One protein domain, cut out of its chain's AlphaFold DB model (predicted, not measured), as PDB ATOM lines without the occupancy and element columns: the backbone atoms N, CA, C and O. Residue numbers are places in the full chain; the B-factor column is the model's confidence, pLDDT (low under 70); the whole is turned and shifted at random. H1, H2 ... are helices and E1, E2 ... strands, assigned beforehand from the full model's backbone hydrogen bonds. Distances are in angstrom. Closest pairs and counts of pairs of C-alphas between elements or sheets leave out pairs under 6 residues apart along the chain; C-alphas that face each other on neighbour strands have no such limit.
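Overview. This is residues 2 to 108 of the 314 residues of an uncharacterized protein of Biomphalaria glabrata (UniProt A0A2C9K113). This domain has little regular structure: among long loops, helix H3 is near the middle, with H1, H2 and H4 toward one end of the longest axis and the small hairpin E1-E2 toward the other. The 107 printed residues run H1 H2 H3 E1 E2 H4, class mixed, with 36 in named elements. It is compact, radius of gyration of the C-alphas 14.6 A, spanning 43 by 30 by 30 A.

Arrangement. Start at H1, residues 20 to 25, apart from H2, residues 30 to 36. H2 only just touches H3, residues 40 to 49, with 3 pairs of C-alphas within 8 A, only at the corner; the closest are Ala 36 and Asn 42, 6.9 A. Then find E1, residues 67 to 70, and E2, residues 78 to 81, an antiparallel hairpin; N 67 and O 81 are within hydrogen-bond range, 2.8 A. H4, residues 104 to 108, touches H3, closest C-alphas Leu 105 and Cys 43, 6.4 A. Every helix has each O i to N i+4 pair within hydrogen-bond range.

Along the chain. Find C-alpha 20 at (126.668, 120.452, 121.170), where H1 begins. H3 runs 14.5 A; H4 ends at C-alpha 108, (144.281, 120.065, 120.763).

Size, cuts and confidence. The printed part has no cut. Links H3 to E1 and E2 to H4 are long. Residues 2 to 6 have pLDDT under 70.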
ATOM      1  N   ALA A   2     139.374  94.770 152.712       33.41
ATOM      2  CA  ALA A   2     139.669  96.121 152.250       33.41
ATOM      3  C   ALA A   2     138.868  96.341 150.964       33.41
ATOM      4  O   ALA A   2     138.957  95.514 150.057       33.41
ATOM      5  N   ASP A   3     138.051  97.392 150.935       34.84
ATOM      6  CA  ASP A   3     137.371  97.849 149.726       34.84
ATOM      7  C   ASP A   3     138.432  98.027 148.636       34.84
ATOM      8  O   ASP A   3     139.334  98.859 148.763       34.84
ATOM      9  N   SER A   4     138.364  97.200 147.590       42.81
ATOM     10  CA  SER A   4     139.114  97.458 146.364       42.81
ATOM     11  C   SER A   4     138.715  98.859 145.891       42.81
ATOM     12  O   SER A   4     137.512  99.148 145.881       42.81
ATOM     13  N   PRO A   5     139.659  99.753 145.538       45.31
ATOM     14  CA  PRO A   5     139.294 101.046 144.981       45.31
ATOM     15  C   PRO A   5     138.352 100.789 143.806       45.31
ATOM     16  O   PRO A   5     138.730 100.069 142.884       45.31
ATOM     17  N   LYS A   6     137.116 101.311 143.876       54.28
ATOM     18  CA  LYS A   6     136.116 101.157 142.811       54.28
ATOM     19  C   LYS A   6     136.793 101.437 141.476       54.28
ATOM     20  O   LYS A   6     137.236 102.559 141.230       54.28
ATOM     21  N   GLU A   7     136.921 100.403 140.657       74.19
ATOM     22  CA  GLU A   7     137.640 100.520 139.403       74.19
ATOM     23  C   GLU A   7     136.890 101.478 138.490       74.19
ATOM     24  O   GLU A   7     135.704 101.311 138.202       74.19
ATOM     25  N   ARG A   8     137.583 102.532 138.070       89.62
ATOM     26  CA  ARG A   8     137.020 103.565 137.215       89.62
ATOM     27  C   ARG A   8     136.798 102.974 135.824       89.62
ATOM     28  O   ARG A   8     137.758 102.736 135.104       89.62
ATOM     29  N   THR A   9     135.552 102.725 135.439       93.44
ATOM     30  CA  THR A   9     135.182 102.238 134.091       93.44
ATOM     31  C   THR A   9     134.858 103.366 133.110       93.44
ATOM     32  O   THR A   9     134.607 103.111 131.934       93.44
ATOM     33  N   GLU A  10     134.863 104.612 133.588       95.50
ATOM     34  CA  GLU A  10     134.553 105.812 132.812       95.50
ATOM     35  C   GLU A  10     135.562 106.933 133.089       95.50
ATOM     36  O   GLU A  10     136.047 107.083 134.210       95.50
ATOM     37  N   ILE A  11     135.879 107.760 132.091       96.06
ATOM     38  CA  ILE A  11     136.773 108.908 132.303       96.06
ATOM     39  C   ILE A  11     136.041 109.995 133.100       96.06
ATOM     40  O   ILE A  11     136.579 110.529 134.061       96.06
ATOM     41  N   VAL A  12     134.811 110.331 132.750       96.62
ATOM     42  CA  VAL A  12     133.989 111.295 133.489       96.62
ATOM     43  C   VAL A  12     132.613 110.709 133.743       96.62
ATOM     44  O   VAL A  12     132.190 109.803 133.026       96.62
ATOM     45  N   ASN A  13     131.908 111.233 134.741       95.62
ATOM     46  CA  ASN A  13     130.522 110.833 134.950       95.62
ATOM     47  C   ASN A  13     129.670 111.286 133.754       95.62
ATOM     48  O   ASN A  13     129.948 112.316 133.132       95.62
ATOM     49  N   LEU A  14     128.609 110.539 133.453       93.50
ATOM     50  CA  LEU A  14     127.735 110.816 132.309       93.50
ATOM     51  C   LEU A  14     127.094 112.216 132.343       93.50
ATOM     52  O   LEU A  14     126.917 112.818 131.289       93.50
ATOM     53  N   ASP A  15     126.810 112.772 133.524       95.19
ATOM     54  CA  ASP A  15     126.272 114.133 133.692       95.19
ATOM     55  C   ASP A  15     127.274 115.239 133.317       95.19
ATOM     56  O   ASP A  15     126.894 116.392 133.122       95.19
ATOM     57  N   GLN A  16     128.557 114.894 133.184       96.31
ATOM     58  CA  GLN A  16     129.614 115.817 132.779       96.31
ATOM     59  C   GLN A  16     129.846 115.833 131.262       96.31
ATOM     60  O   GLN A  16     130.628 116.661 130.783       96.31
ATOM     61  N   ILE A  17     129.216 114.922 130.512       96.69
ATOM     62  CA  ILE A  17     129.300 114.885 129.051       96.69
ATOM     63  C   ILE A  17     128.512 116.061 128.473       96.69
ATOM     64  O   ILE A  17     127.345 116.281 128.785       96.69
ATOM     65  N   MET A  18     129.173 116.827 127.614       96.25
ATOM     66  CA  MET A  18     128.671 118.080 127.077       96.25
ATOM     67  C   MET A  18     127.863 117.859 125.800       96.25
ATOM     68  O   MET A  18     128.280 117.148 124.879       96.25
ATOM     69  N   THR A  19     126.734 118.553 125.724       95.88
ATOM     70  CA  THR A  19     125.918 118.707 124.515       95.88
ATOM     71  C   THR A  19     126.598 119.622 123.493       95.88
ATOM     72  O   THR A  19     127.460 120.431 123.841       95.88
ATOM     73  N   ASP A  20     126.174 119.554 122.227       94.38
ATOM     74  CA  ASP A  20     126.668 120.452 121.170       94.38
ATOM     75  C   ASP A  20     126.473 121.926 121.533       94.38
ATOM     76  O   ASP A  20     127.338 122.754 121.255       94.38
ATOM     77  N   GLN A  21     125.352 122.260 122.180       93.62
ATOM     78  CA  GLN A  21     125.063 123.630 122.594       93.62
ATOM     79  C   GLN A  21     126.078 124.120 123.630       93.62
ATOM     80  O   GLN A  21     126.650 125.194 123.464       93.62
ATOM     81  N   GLN A  22     126.369 123.301 124.645       95.19
ATOM     82  CA  GLN A  22     127.366 123.647 125.658       95.19
ATOM     83  C   GLN A  22     128.758 123.828 125.040       95.19
ATOM     84  O   GLN A  22     129.454 124.768 125.405       95.19
ATOM     85  N   ILE A  23     129.154 122.979 124.081       94.75
ATOM     86  CA  ILE A  23     130.450 123.095 123.387       94.75
ATOM     87  C   ILE A  23     130.511 124.365 122.515       94.75
ATOM     88  O   ILE A  23     131.543 125.034 122.480       94.75
ATOM     89  N   LYS A  24     129.416 124.733 121.833       90.62
ATOM     90  CA  LYS A  24     129.330 125.956 121.000       90.62
ATOM     91  C   LYS A  24     129.482 127.243 121.808       90.62
ATOM     92  O   LYS A  24     129.987 128.235 121.282       90.62
ATOM     93  N   GLU A  25     129.014 127.244 123.051       90.94
ATOM     94  CA  GLU A  25     129.034 128.416 123.929       90.94
ATOM     95  C   GLU A  25     130.395 128.651 124.595       90.94
ATOM     96  O   GLU A  25     130.667 129.763 125.064       90.94
ATOM     97  N   GLU A  26     131.274 127.643 124.606       91.44
ATOM     98  CA  GLU A  26     132.593 127.766 125.212       91.44
ATOM     99  C   GLU A  26     133.451 128.829 124.527       91.44
ATOM    100  O   GLU A  26     133.525 128.936 123.300       91.44
ATOM    101  N   ARG A  27     134.166 129.599 125.349       91.12
ATOM    102  CA  ARG A  27     135.103 130.621 124.887       91.12
ATOM    103  C   ARG A  27     136.489 130.300 125.405       91.12
ATOM    104  O   ARG A  27     136.776 130.491 126.582       91.12
ATOM    105  N   TRP A  28     137.345 129.837 124.506       94.56
ATOM    106  CA  TRP A  28     138.725 129.503 124.823       94.56
ATOM    107  C   TRP A  28     139.668 130.578 124.295       94.56
ATOM    108  O   TRP A  28     139.542 131.027 123.158       94.56
ATOM    109  N   THR A  29     140.635 130.969 125.122       95.38
ATOM    110  CA  THR A  29     141.888 131.556 124.642       95.38
ATOM    111  C   THR A  29     142.944 130.456 124.591       95.38
ATOM    112  O   THR A  29     142.813 129.443 125.280       95.38
ATOM    113  N   PHE A  30     144.014 130.652 123.818       94.62
ATOM    114  CA  PHE A  30     145.098 129.669 123.731       94.62
ATOM    115  C   PHE A  30     145.711 129.365 125.109       94.62
ATOM    116  O   PHE A  30     145.946 128.205 125.450       94.62
ATOM    117  N   THR A  31     145.918 130.409 125.918       95.50
ATOM    118  CA  THR A  31     146.459 130.304 127.277       95.50
ATOM    119  C   THR A  31     145.505 129.556 128.200       95.50
ATOM    120  O   THR A  31     145.907 128.556 128.785       95.50
ATOM    121  N   ALA A  32     144.232 129.969 128.264       96.69
ATOM    122  CA  ALA A  32     143.245 129.320 129.129       96.69
ATOM    123  C   ALA A  32     143.040 127.848 128.747       96.69
ATOM    124  O   ALA A  32     142.914 126.992 129.620       96.69
ATOM    125  N   LEU A  33     143.052 127.542 127.444       96.94
ATOM    126  CA  LEU A  33     142.998 126.169 126.954       96.94
ATOM    127  C   LEU A  33     144.205 125.387 127.466       96.94
ATOM    128  O   LEU A  33     144.025 124.383 128.140       96.94
ATOM    129  N   SER A  34     145.419 125.878 127.213       95.50
ATOM    130  CA  SER A  34     146.661 125.206 127.611       95.50
ATOM    131  C   SER A  34     146.755 124.968 129.123       95.50
ATOM    132  O   SER A  34     147.238 123.920 129.545       95.50
ATOM    133  N   GLU A  35     146.252 125.898 129.935       96.38
ATOM    134  CA  GLU A  35     146.143 125.740 131.389       96.38
ATOM    135  C   GLU A  35     145.133 124.651 131.774       96.38
ATOM    136  O   GLU A  35     145.433 123.806 132.618       96.38
ATOM    137  N   ALA A  36     143.966 124.617 131.125       96.88
ATOM    138  CA  ALA A  36     142.914 123.642 131.411       96.88
ATOM    139  C   ALA A  36     143.295 122.197 131.054       96.88
ATOM    140  O   ALA A  36     142.767 121.264 131.655       96.88
ATOM    141  N   ILE A  37     144.204 121.999 130.094       96.44
ATOM    142  CA  ILE A  37     144.666 120.674 129.645       96.44
ATOM    143  C   ILE A  37     146.142 120.406 129.984       96.44
ATOM    144  O   ILE A  37     146.794 119.575 129.358       96.44
ATOM    145  N   ASN A  38     146.674 121.081 131.003       93.50
ATOM    146  CA  ASN A  38     148.095 121.062 131.368       93.50
ATOM    147  C   ASN A  38     148.654 119.704 131.846       93.50
ATOM    148  O   ASN A  38     149.870 119.522 131.879       93.50
ATOM    149  N   THR A  39     147.801 118.746 132.215       96.00
ATOM    150  CA  THR A  39     148.207 117.383 132.582       96.00
ATOM    151  C   THR A  39     147.600 116.356 131.635       96.00
ATOM    152  O   THR A  39     146.570 116.597 131.002       96.00
ATOM    153  N   LYS A  40     148.222 115.171 131.557       96.12
ATOM    154  CA  LYS A  40     147.713 114.056 130.745       96.12
ATOM    155  C   LYS A  40     146.285 113.665 131.146       96.12
ATOM    156  O   LYS A  40     145.445 113.466 130.277       96.12
ATOM    157  N   GLU A  41     145.989 113.616 132.445       95.88
ATOM    158  CA  GLU A  41     144.639 113.308 132.923       95.88
ATOM    159  C   GLU A  41     143.642 114.425 132.593       95.88
ATOM    160  O   GLU A  41     142.559 114.141 132.080       95.88
ATOM    161  N   ASN A  42     144.020 115.693 132.792       97.56
ATOM    162  CA  ASN A  42     143.166 116.832 132.443       97.56
ATOM    163  C   ASN A  42     142.854 116.868 130.940       97.56
ATOM    164  O   ASN A  42     141.708 117.116 130.572       97.56
ATOM    165  N   CYS A  43     143.828 116.553 130.073       97.38
ATOM    166  CA  CYS A  43     143.596 116.361 128.636       97.38
ATOM    167  C   CYS A  43     142.495 115.322 128.380       97.38
ATOM    168  O   CYS A  43     141.557 115.589 127.631       97.38
ATOM    169  N   LEU A  44     142.590 114.142 129.001       97.69
ATOM    170  CA  LEU A  44     141.628 113.055 128.793       97.69
ATOM    171  C   LEU A  44     140.237 113.416 129.312       97.69
ATOM    172  O   LEU A  44     139.255 113.192 128.611       97.69
ATOM    173  N   ILE A  45     140.147 114.036 130.490       97.94
ATOM    174  CA  ILE A  45     138.888 114.552 131.040       97.94
ATOM    175  C   ILE A  45     138.279 115.587 130.089       97.94
ATOM    176  O   ILE A  45     137.093 115.517 129.773       97.94
ATOM    177  N   TRP A  46     139.081 116.537 129.603       98.12
ATOM    178  CA  TRP A  46     138.626 117.591 128.699       98.12
ATOM    179  C   TRP A  46     138.104 117.025 127.370       98.12
ATOM    180  O   TRP A  46     137.058 117.463 126.888       98.12
ATOM    181  N   LEU A  47     138.788 116.025 126.809       97.75
ATOM    182  CA  LEU A  47     138.379 115.341 125.582       97.75
ATOM    183  C   LEU A  47     137.115 114.494 125.784       97.75
ATOM    184  O   LEU A  47     136.206 114.560 124.957       97.75
ATOM    185  N   ALA A  48     137.036 113.730 126.878       96.94
ATOM    186  CA  ALA A  48     135.898 112.864 127.179       96.94
ATOM    187  C   ALA A  48     134.613 113.675 127.390       96.94
ATOM    188  O   ALA A  48     133.594 113.371 126.774       96.94
ATOM    189  N   LYS A  49     134.679 114.779 128.154       97.31
ATOM    190  CA  LYS A  49     133.547 115.711 128.321       97.31
ATOM    191  C   LYS A  49     132.999 116.208 126.984       97.31
ATOM    192  O   LYS A  49     131.799 116.393 126.856       97.31
ATOM    193  N   ARG A  50     133.855 116.396 125.978       97.00
ATOM    194  CA  ARG A  50     133.481 116.919 124.652       97.00
ATOM    195  C   ARG A  50     133.206 115.842 123.612       97.00
ATOM    196  O   ARG A  50     133.054 116.179 122.446       97.00
ATOM    197  N   ARG A  51     133.144 114.567 124.017       96.62
ATOM    198  CA  ARG A  51     132.919 113.429 123.112       96.62
ATOM    199  C   ARG A  51     133.964 113.345 121.988       96.62
ATOM    200  O   ARG A  51     133.669 112.935 120.876       96.62
ATOM    201  N   LEU A  52     135.209 113.718 122.284       97.00
ATOM    202  CA  LEU A  52     136.327 113.633 121.332       97.00
ATOM    203  C   LEU A  52     137.120 112.323 121.468       97.00
ATOM    204  O   LEU A  52     137.907 111.964 120.593       97.00
ATOM    205  N   ILE A  53     136.926 111.618 122.581       96.31
ATOM    206  CA  ILE A  53     137.379 110.250 122.835       96.31
ATOM    207  C   ILE A  53     136.268 109.508 123.574       96.31
ATOM    208  O   ILE A  53     135.419 110.131 124.216       96.31
ATOM    209  N   LYS A  54     136.302 108.175 123.528       94.88
ATOM    210  CA  LYS A  54     135.329 107.343 124.237       94.88
ATOM    211  C   LYS A  54     135.404 107.568 125.745       94.88
ATOM    212  O   LYS A  54     136.485 107.483 126.329       94.88
ATOM    213  N   ASN A  55     134.250 107.794 126.375       95.56
ATOM    214  CA  ASN A  55     134.172 107.911 127.830       95.56
ATOM    215  C   ASN A  55     134.287 106.550 128.530       95.56
ATOM    216  O   ASN A  55     134.740 106.494 129.667       95.56
ATOM    217  N   SER A  56     133.907 105.465 127.850       94.75
ATOM    218  CA  SER A  56     134.001 104.085 128.331       94.75
ATOM    219  C   SER A  56     134.397 103.138 127.196       94.75
ATOM    220  O   SER A  56     134.271 103.459 126.013       94.75
ATOM    221  N   CYS A  57     134.891 101.949 127.532       93.62
ATOM    222  CA  CYS A  57     135.244 100.935 126.543       93.62
ATOM    223  C   CYS A  57     134.741  99.559 126.983       93.62
ATOM    224  O   CYS A  57     134.800  99.220 128.158       93.62
ATOM    225  N   LYS A  58     134.298  98.735 126.028       93.81
ATOM    226  CA  LYS A  58     133.981  97.318 126.253       93.81
ATOM    227  C   LYS A  58     135.064  96.420 125.667       93.81
ATOM    228  O   LYS A  58     135.663  96.733 124.630       93.81
ATOM    229  N   CYS A  59     135.313  95.293 126.325       93.88
ATOM    230  CA  CYS A  59     136.186  94.250 125.806       93.88
ATOM    231  C   CYS A  59     135.604  93.660 124.515       93.88
ATOM    232  O   CYS A  59     134.405  93.410 124.429       93.88
ATOM    233  N   ILE A  60     136.448  93.400 123.516       91.81
ATOM    234  CA  ILE A  60     135.989  92.800 122.255       91.81
ATOM    235  C   ILE A  60     135.693  91.297 122.384       91.81
ATOM    236  O   ILE A  60     134.901  90.782 121.608       91.81
ATOM    237  N   ASN A  61     136.271  90.621 123.384       94.31
ATOM    238  CA  ASN A  61     136.086  89.182 123.591       94.31
ATOM    239  C   ASN A  61     134.931  88.868 124.552       94.31
ATOM    240  O   ASN A  61     134.067  88.067 124.221       94.31
ATOM    241  N   CYS A  62     134.918  89.473 125.747       94.88
ATOM    242  CA  CYS A  62     133.914  89.168 126.779       94.88
ATOM    243  C   CYS A  62     132.800  90.220 126.906       94.88
ATOM    244  O   CYS A  62     131.897  90.045 127.717       94.88
ATOM    245  N   HIS A  63     132.877  91.328 126.157       93.38
ATOM    246  CA  HIS A  63     131.927  92.453 126.189       93.38
ATOM    247  C   HIS A  63     131.746  93.164 127.541       93.38
ATOM    248  O   HIS A  63     130.961  94.113 127.622       93.38
ATOM    249  N   GLN A  64     132.514  92.785 128.567       93.19
ATOM    250  CA  GLN A  64     132.527  93.468 129.856       93.19
ATOM    251  C   GLN A  64     133.158  94.865 129.750       93.19
ATOM    252  O   GLN A  64     134.012  95.087 128.876       93.19
ATOM    253  N   PRO A  65     132.756  95.812 130.619       94.31
ATOM    254  CA  PRO A  65     133.416  97.108 130.740       94.31
ATOM    255  C   PRO A  65     134.914  96.944 131.015       94.31
ATOM    256  O   PRO A  65     135.327  96.126 131.831       94.31
ATOM    257  N   ALA A  66     135.733  97.714 130.308       95.25
ATOM    258  CA  ALA A  66     137.162  97.800 130.557       95.25
ATOM    259  C   ALA A  66     137.441  98.863 131.625       95.25
ATOM    260  O   ALA A  66     136.831  99.933 131.623       95.25
ATOM    261  N   SER A  67     138.414  98.595 132.487       96.06
ATOM    262  CA  SER A  67     138.865  99.524 133.517       96.06
ATOM    263  C   SER A  67     139.806 100.568 132.899       96.06
ATOM    264  O   SER A  67     140.697 100.243 132.104       96.06
ATOM    265  N   PHE A  68     139.600 101.832 133.253       96.56
ATOM    266  CA  PHE A  68     140.472 102.957 132.937       96.56
ATOM    267  C   PHE A  68     141.608 102.997 133.957       96.56
ATOM    268  O   PHE A  68     141.407 103.344 135.121       96.56
ATOM    269  N   ILE A  69     142.807 102.609 133.528       95.06
ATOM    270  CA  ILE A  69     143.948 102.409 134.426       95.06
ATOM    271  C   ILE A  69     145.125 103.307 134.062       95.06
ATOM    272  O   ILE A  69     145.302 103.683 132.898       95.06
ATOM    273  N   SER A  70     145.967 103.602 135.052       94.94
ATOM    274  CA  SER A  70     147.230 104.302 134.835       94.94
ATOM    275  C   SER A  70     148.199 103.457 133.999       94.94
ATOM    276  O   SER A  70     148.246 102.225 134.051       94.94
ATOM    277  N   HIS A  71     148.968 104.146 133.169       94.56
ATOM    278  CA  HIS A  71     149.996 103.596 132.301       94.56
ATOM    279  C   HIS A  71     151.025 104.693 132.017       94.56
ATOM    280  O   HIS A  71     151.042 105.297 130.943       94.56
ATOM    281  N   GLU A  72     151.864 104.976 133.010       91.62
ATOM    282  CA  GLU A  72     152.791 106.115 133.009       91.62
ATOM    283  C   GLU A  72     153.794 106.088 131.851       91.62
ATOM    284  O   GLU A  72     154.153 107.146 131.330       91.62
ATOM    285  N   GLN A  73     154.184 104.889 131.390       90.56
ATOM    286  CA  GLN A  73     155.063 104.729 130.226       90.56
ATOM    287  C   GLN A  73     154.389 105.162 128.912       90.56
ATOM    288  O   GLN A  73     155.065 105.408 127.915       90.56
ATOM    289  N   GLY A  74     153.056 105.246 128.885       92.19
ATOM    290  CA  GLY A  74     152.293 105.694 127.730       92.19
ATOM    291  C   GLY A  74     152.315 107.212 127.554       92.19
ATOM    292  O   GLY A  74     152.295 107.985 128.520       92.19
ATOM    293  N   ILE A  75     152.252 107.656 126.296       95.12
ATOM    294  CA  ILE A  75     152.161 109.082 125.953       95.12
ATOM    295  C   ILE A  75     150.971 109.771 126.643       95.12
ATOM    296  O   ILE A  75     151.120 110.884 127.139       95.12
ATOM    297  N   ASP A  76     149.846 109.065 126.781       96.00
ATOM    298  CA  ASP A  76     148.617 109.565 127.413       96.00
ATOM    299  C   ASP A  76     148.534 109.276 128.915       96.00
ATOM    300  O   ASP A  76     147.625 109.751 129.580       96.00
ATOM    301  N   GLY A  77     149.463 108.496 129.478       95.81
ATOM    302  CA  GLY A  77     149.488 108.174 130.909       95.81
ATOM    303  C   GLY A  77     148.386 107.219 131.383       95.81
ATOM    304  O   GLY A  77     148.445 106.771 132.523       95.81
ATOM    305  N   PHE A  78     147.418 106.875 130.527       96.38
ATOM    306  CA  PHE A  78     146.299 105.981 130.827       96.38
ATOM    307  C   PHE A  78     145.970 105.069 129.641       96.38
ATOM    308  O   PHE A  78     146.349 105.344 128.497       96.38
ATOM    309  N   ARG A  79     145.264 103.967 129.911       96.06
ATOM    310  CA  ARG A  79     144.751 103.030 128.897       96.06
ATOM    311  C   ARG A  79     143.523 102.274 129.397       96.06
ATOM    312  O   ARG A  79     143.285 102.195 130.599       96.06
ATOM    313  N   TRP A  80     142.806 101.647 128.471       96.50
ATOM    314  CA  TRP A  80     141.744 100.696 128.785       96.50
ATOM    315  C   TRP A  80     142.327  99.295 128.982       96.50
ATOM    316  O   TRP A  80     143.129  98.841 128.158       96.50
ATOM    317  N   LEU A  81     141.913  98.599 130.040       96.31
ATOM    318  CA  LEU A  81     142.265  97.205 130.314       96.31
ATOM    319  C   LEU A  81     141.009  96.402 130.656       96.31
ATOM    320  O   LEU A  81     140.307  96.712 131.609       96.31
ATOM    321  N   CYS A  82     140.750  95.332 129.913       96.06
ATOM    322  CA  CYS A  82     139.829  94.299 130.375       96.06
ATOM    323  C   CYS A  82     140.569  93.385 131.353       96.06
ATOM    324  O   CYS A  82     141.569  92.779 130.965       96.06
ATOM    325  N   LEU A  83     140.082  93.273 132.588       92.00
ATOM    326  CA  LEU A  83     140.713  92.428 133.604       92.00
ATOM    327  C   LEU A  83     140.532  90.933 133.335       92.00
ATOM    328  O   LEU A  83     141.480  90.176 133.516       92.00
ATOM    329  N   ASP A  84     139.371  90.525 132.818       92.44
ATOM    330  CA  ASP A  84     139.083  89.111 132.543       92.44
ATOM    331  C   ASP A  84     139.923  88.564 131.384       92.44
ATOM    332  O   ASP A  84     140.469  87.467 131.444       92.44
ATOM    333  N   CYS A  85     140.030  89.333 130.295       95.38
ATOM    334  CA  CYS A  85     140.711  88.900 129.073       95.38
ATOM    335  C   CYS A  85     142.141  89.439 128.939       95.38
ATOM    336  O   CYS A  85     142.825  89.100 127.975       95.38
ATOM    337  N   ASN A  86     142.585  90.325 129.839       94.00
ATOM    338  CA  ASN A  86     143.877  91.023 129.776       94.00
ATOM    339  C   ASN A  86     144.125  91.780 128.447       94.00
ATOM    340  O   ASN A  86     145.270  92.000 128.031       94.00
ATOM    341  N   ILE A  87     143.048  92.181 127.760       94.75
ATOM    342  CA  ILE A  87     143.105  92.955 126.515       94.75
ATOM    343  C   ILE A  87     143.288  94.430 126.852       94.75
ATOM    344  O   ILE A  87     142.546  94.991 127.657       94.75
ATOM    345  N   ARG A  88     144.250  95.068 126.184       94.69
ATOM    346  CA  ARG A  88     144.569  96.489 126.337       94.69
ATOM    347  C   ARG A  88     144.104  97.259 125.109       94.69
ATOM    348  O   ARG A  88     144.273  96.776 123.992       94.69
ATOM    349  N   LYS A  89     143.588  98.468 125.308       94.38
ATOM    350  CA  LYS A  89     143.277  99.407 124.225       94.38
ATOM    351  C   LYS A  89     143.757 100.811 124.560       94.38
ATOM    352  O   LYS A  89     143.766 101.220 125.722       94.38
ATOM    353  N   SER A  90     144.158 101.544 123.527       94.94
ATOM    354  CA  SER A  90     144.477 102.964 123.652       94.94
ATOM    355  C   SER A  90     143.221 103.758 124.008       94.94
ATOM    356  O   SER A  90     142.132 103.442 123.535       94.94
ATOM    357  N   VAL A  91     143.376 104.828 124.785       95.69
ATOM    358  CA  VAL A  91     142.307 105.817 125.012       95.69
ATOM    359  C   VAL A  91     141.907 106.547 123.725       95.69
ATOM    360  O   VAL A  91     140.811 107.089 123.638       95.69
ATOM    361  N   ARG A  92     142.783 106.525 122.712       95.56
ATOM    362  CA  ARG A  92     142.569 107.113 121.383       95.56
ATOM    363  C   ARG A  92     141.939 106.145 120.379       95.56
ATOM    364  O   ARG A  92     141.840 106.468 119.200       95.56
ATOM    365  N   ASP A  93     141.613 104.924 120.801       93.31
ATOM    366  CA  ASP A  93     141.039 103.913 119.913       93.31
ATOM    367  C   ASP A  93     139.731 104.416 119.286       93.31
ATOM    368  O   ASP A  93     138.806 104.808 120.001       93.31
ATOM    369  N   ASN A  94     139.654 104.367 117.952       91.81
ATOM    370  CA  ASN A  94     138.509 104.840 117.170       91.81
ATOM    371  C   ASN A  94     138.119 106.306 117.456       91.81
ATOM    372  O   ASN A  94     136.936 106.612 117.602       91.81
ATOM    373  N   SER A  95     139.108 107.196 117.563       95.38
ATOM    374  CA  SER A  95     138.906 108.647 117.619       95.38
ATOM    375  C   SER A  95     139.755 109.370 116.574       95.38
ATOM    376  O   SER A  95     140.669 108.781 115.991       95.38
ATOM    377  N   PHE A  96     139.520 110.673 116.404       96.38
ATOM    378  CA  PHE A  96     140.328 111.568 115.564       96.38
ATOM    379  C   PHE A  96     141.833 111.536 115.883       96.38
ATOM    380  O   PHE A  96     142.671 111.856 115.046       96.38
ATOM    381  N   PHE A  97     142.197 111.135 117.105       96.50
ATOM    382  CA  PHE A  97     143.586 111.064 117.568       96.50
ATOM    383  C   PHE A  97     144.194 109.658 117.441       96.50
ATOM    384  O   PHE A  97     145.337 109.439 117.863       96.50
ATOM    385  N   GLY A  98     143.431 108.694 116.917       94.88
ATOM    386  CA  GLY A  98     143.836 107.304 116.755       94.88
ATOM    387  C   GLY A  98     145.107 107.161 115.916       94.88
ATOM    388  O   GLY A  98     145.316 107.877 114.942       94.88
ATOM    389  N   GLY A  99     146.003 106.260 116.324       92.06
ATOM    390  CA  GLY A  99     147.264 105.991 115.615       92.06
ATOM    391  C   GLY A  99     148.331 107.095 115.696       92.06
ATOM    392  O   GLY A  99     149.443 106.899 115.219       92.06
ATOM    393  N   SER A 100     148.036 108.240 116.315       94.88
ATOM    394  CA  SER A 100     148.976 109.356 116.428       94.88
ATOM    395  C   SER A 100     150.001 109.163 117.546       94.88
ATOM    396  O   SER A 100     149.653 108.789 118.667       94.88
ATOM    397  N   HIS A 101     151.257 109.517 117.266       94.12
ATOM    398  CA  HIS A 101     152.357 109.520 118.239       94.12
ATOM    399  C   HIS A 101     152.614 110.900 118.869       94.12
ATOM    400  O   HIS A 101     153.580 111.074 119.607       94.12
ATOM    401  N   ILE A 102     151.763 111.890 118.588       96.94
ATOM    402  CA  ILE A 102     151.849 113.245 119.152       96.94
ATOM    403  C   ILE A 102     151.019 113.320 120.433       96.94
ATOM    404  O   ILE A 102     149.982 112.667 120.537       96.94
ATOM    405  N   SER A 103     151.442 114.109 121.422       96.75
ATOM    406  CA  SER A 103     150.664 114.294 122.653       96.75
ATOM    407  C   SER A 103     149.290 114.925 122.377       96.75
ATOM    408  O   SER A 103     149.154 115.779 121.501       96.75
ATOM    409  N   LEU A 104     148.263 114.527 123.137       97.56
ATOM    410  CA  LEU A 104     146.913 115.087 122.984       97.56
ATOM    411  C   LEU A 104     146.892 116.602 123.220       97.56
ATOM    412  O   LEU A 104     146.210 117.310 122.488       97.56
ATOM    413  N   LEU A 105     147.705 117.099 124.159       97.00
ATOM    414  CA  LEU A 105     147.911 118.530 124.395       97.00
ATOM    415  C   LEU A 105     148.265 119.273 123.100       97.00
ATOM    416  O   LEU A 105     147.569 120.210 122.710       97.00
ATOM    417  N   GLN A 106     149.314 118.821 122.409       97.50
ATOM    418  CA  GLN A 106     149.780 119.467 121.182       97.50
ATOM    419  C   GLN A 106     148.758 119.340 120.043       97.50
ATOM    420  O   GLN A 106     148.598 120.276 119.264       97.50
ATOM    421  N   LEU A 107     148.043 118.213 119.946       98.06
ATOM    422  CA  LEU A 107     146.998 118.029 118.931       98.06
ATOM    423  C   LEU A 107     145.801 118.959 119.167       98.06
ATOM    424  O   LEU A 107     145.312 119.568 118.219       98.06
ATOM    425  N   ILE A 108     145.361 119.131 120.415       98.00
ATOM    426  CA  ILE A 108     144.281 120.065 120.763       98.00
ATOM    427  C   ILE A 108     144.709 121.511 120.470       98.00
ATOM    428  O   ILE A 108     143.946 122.268 119.868       98.00
TER     429      ILE A 108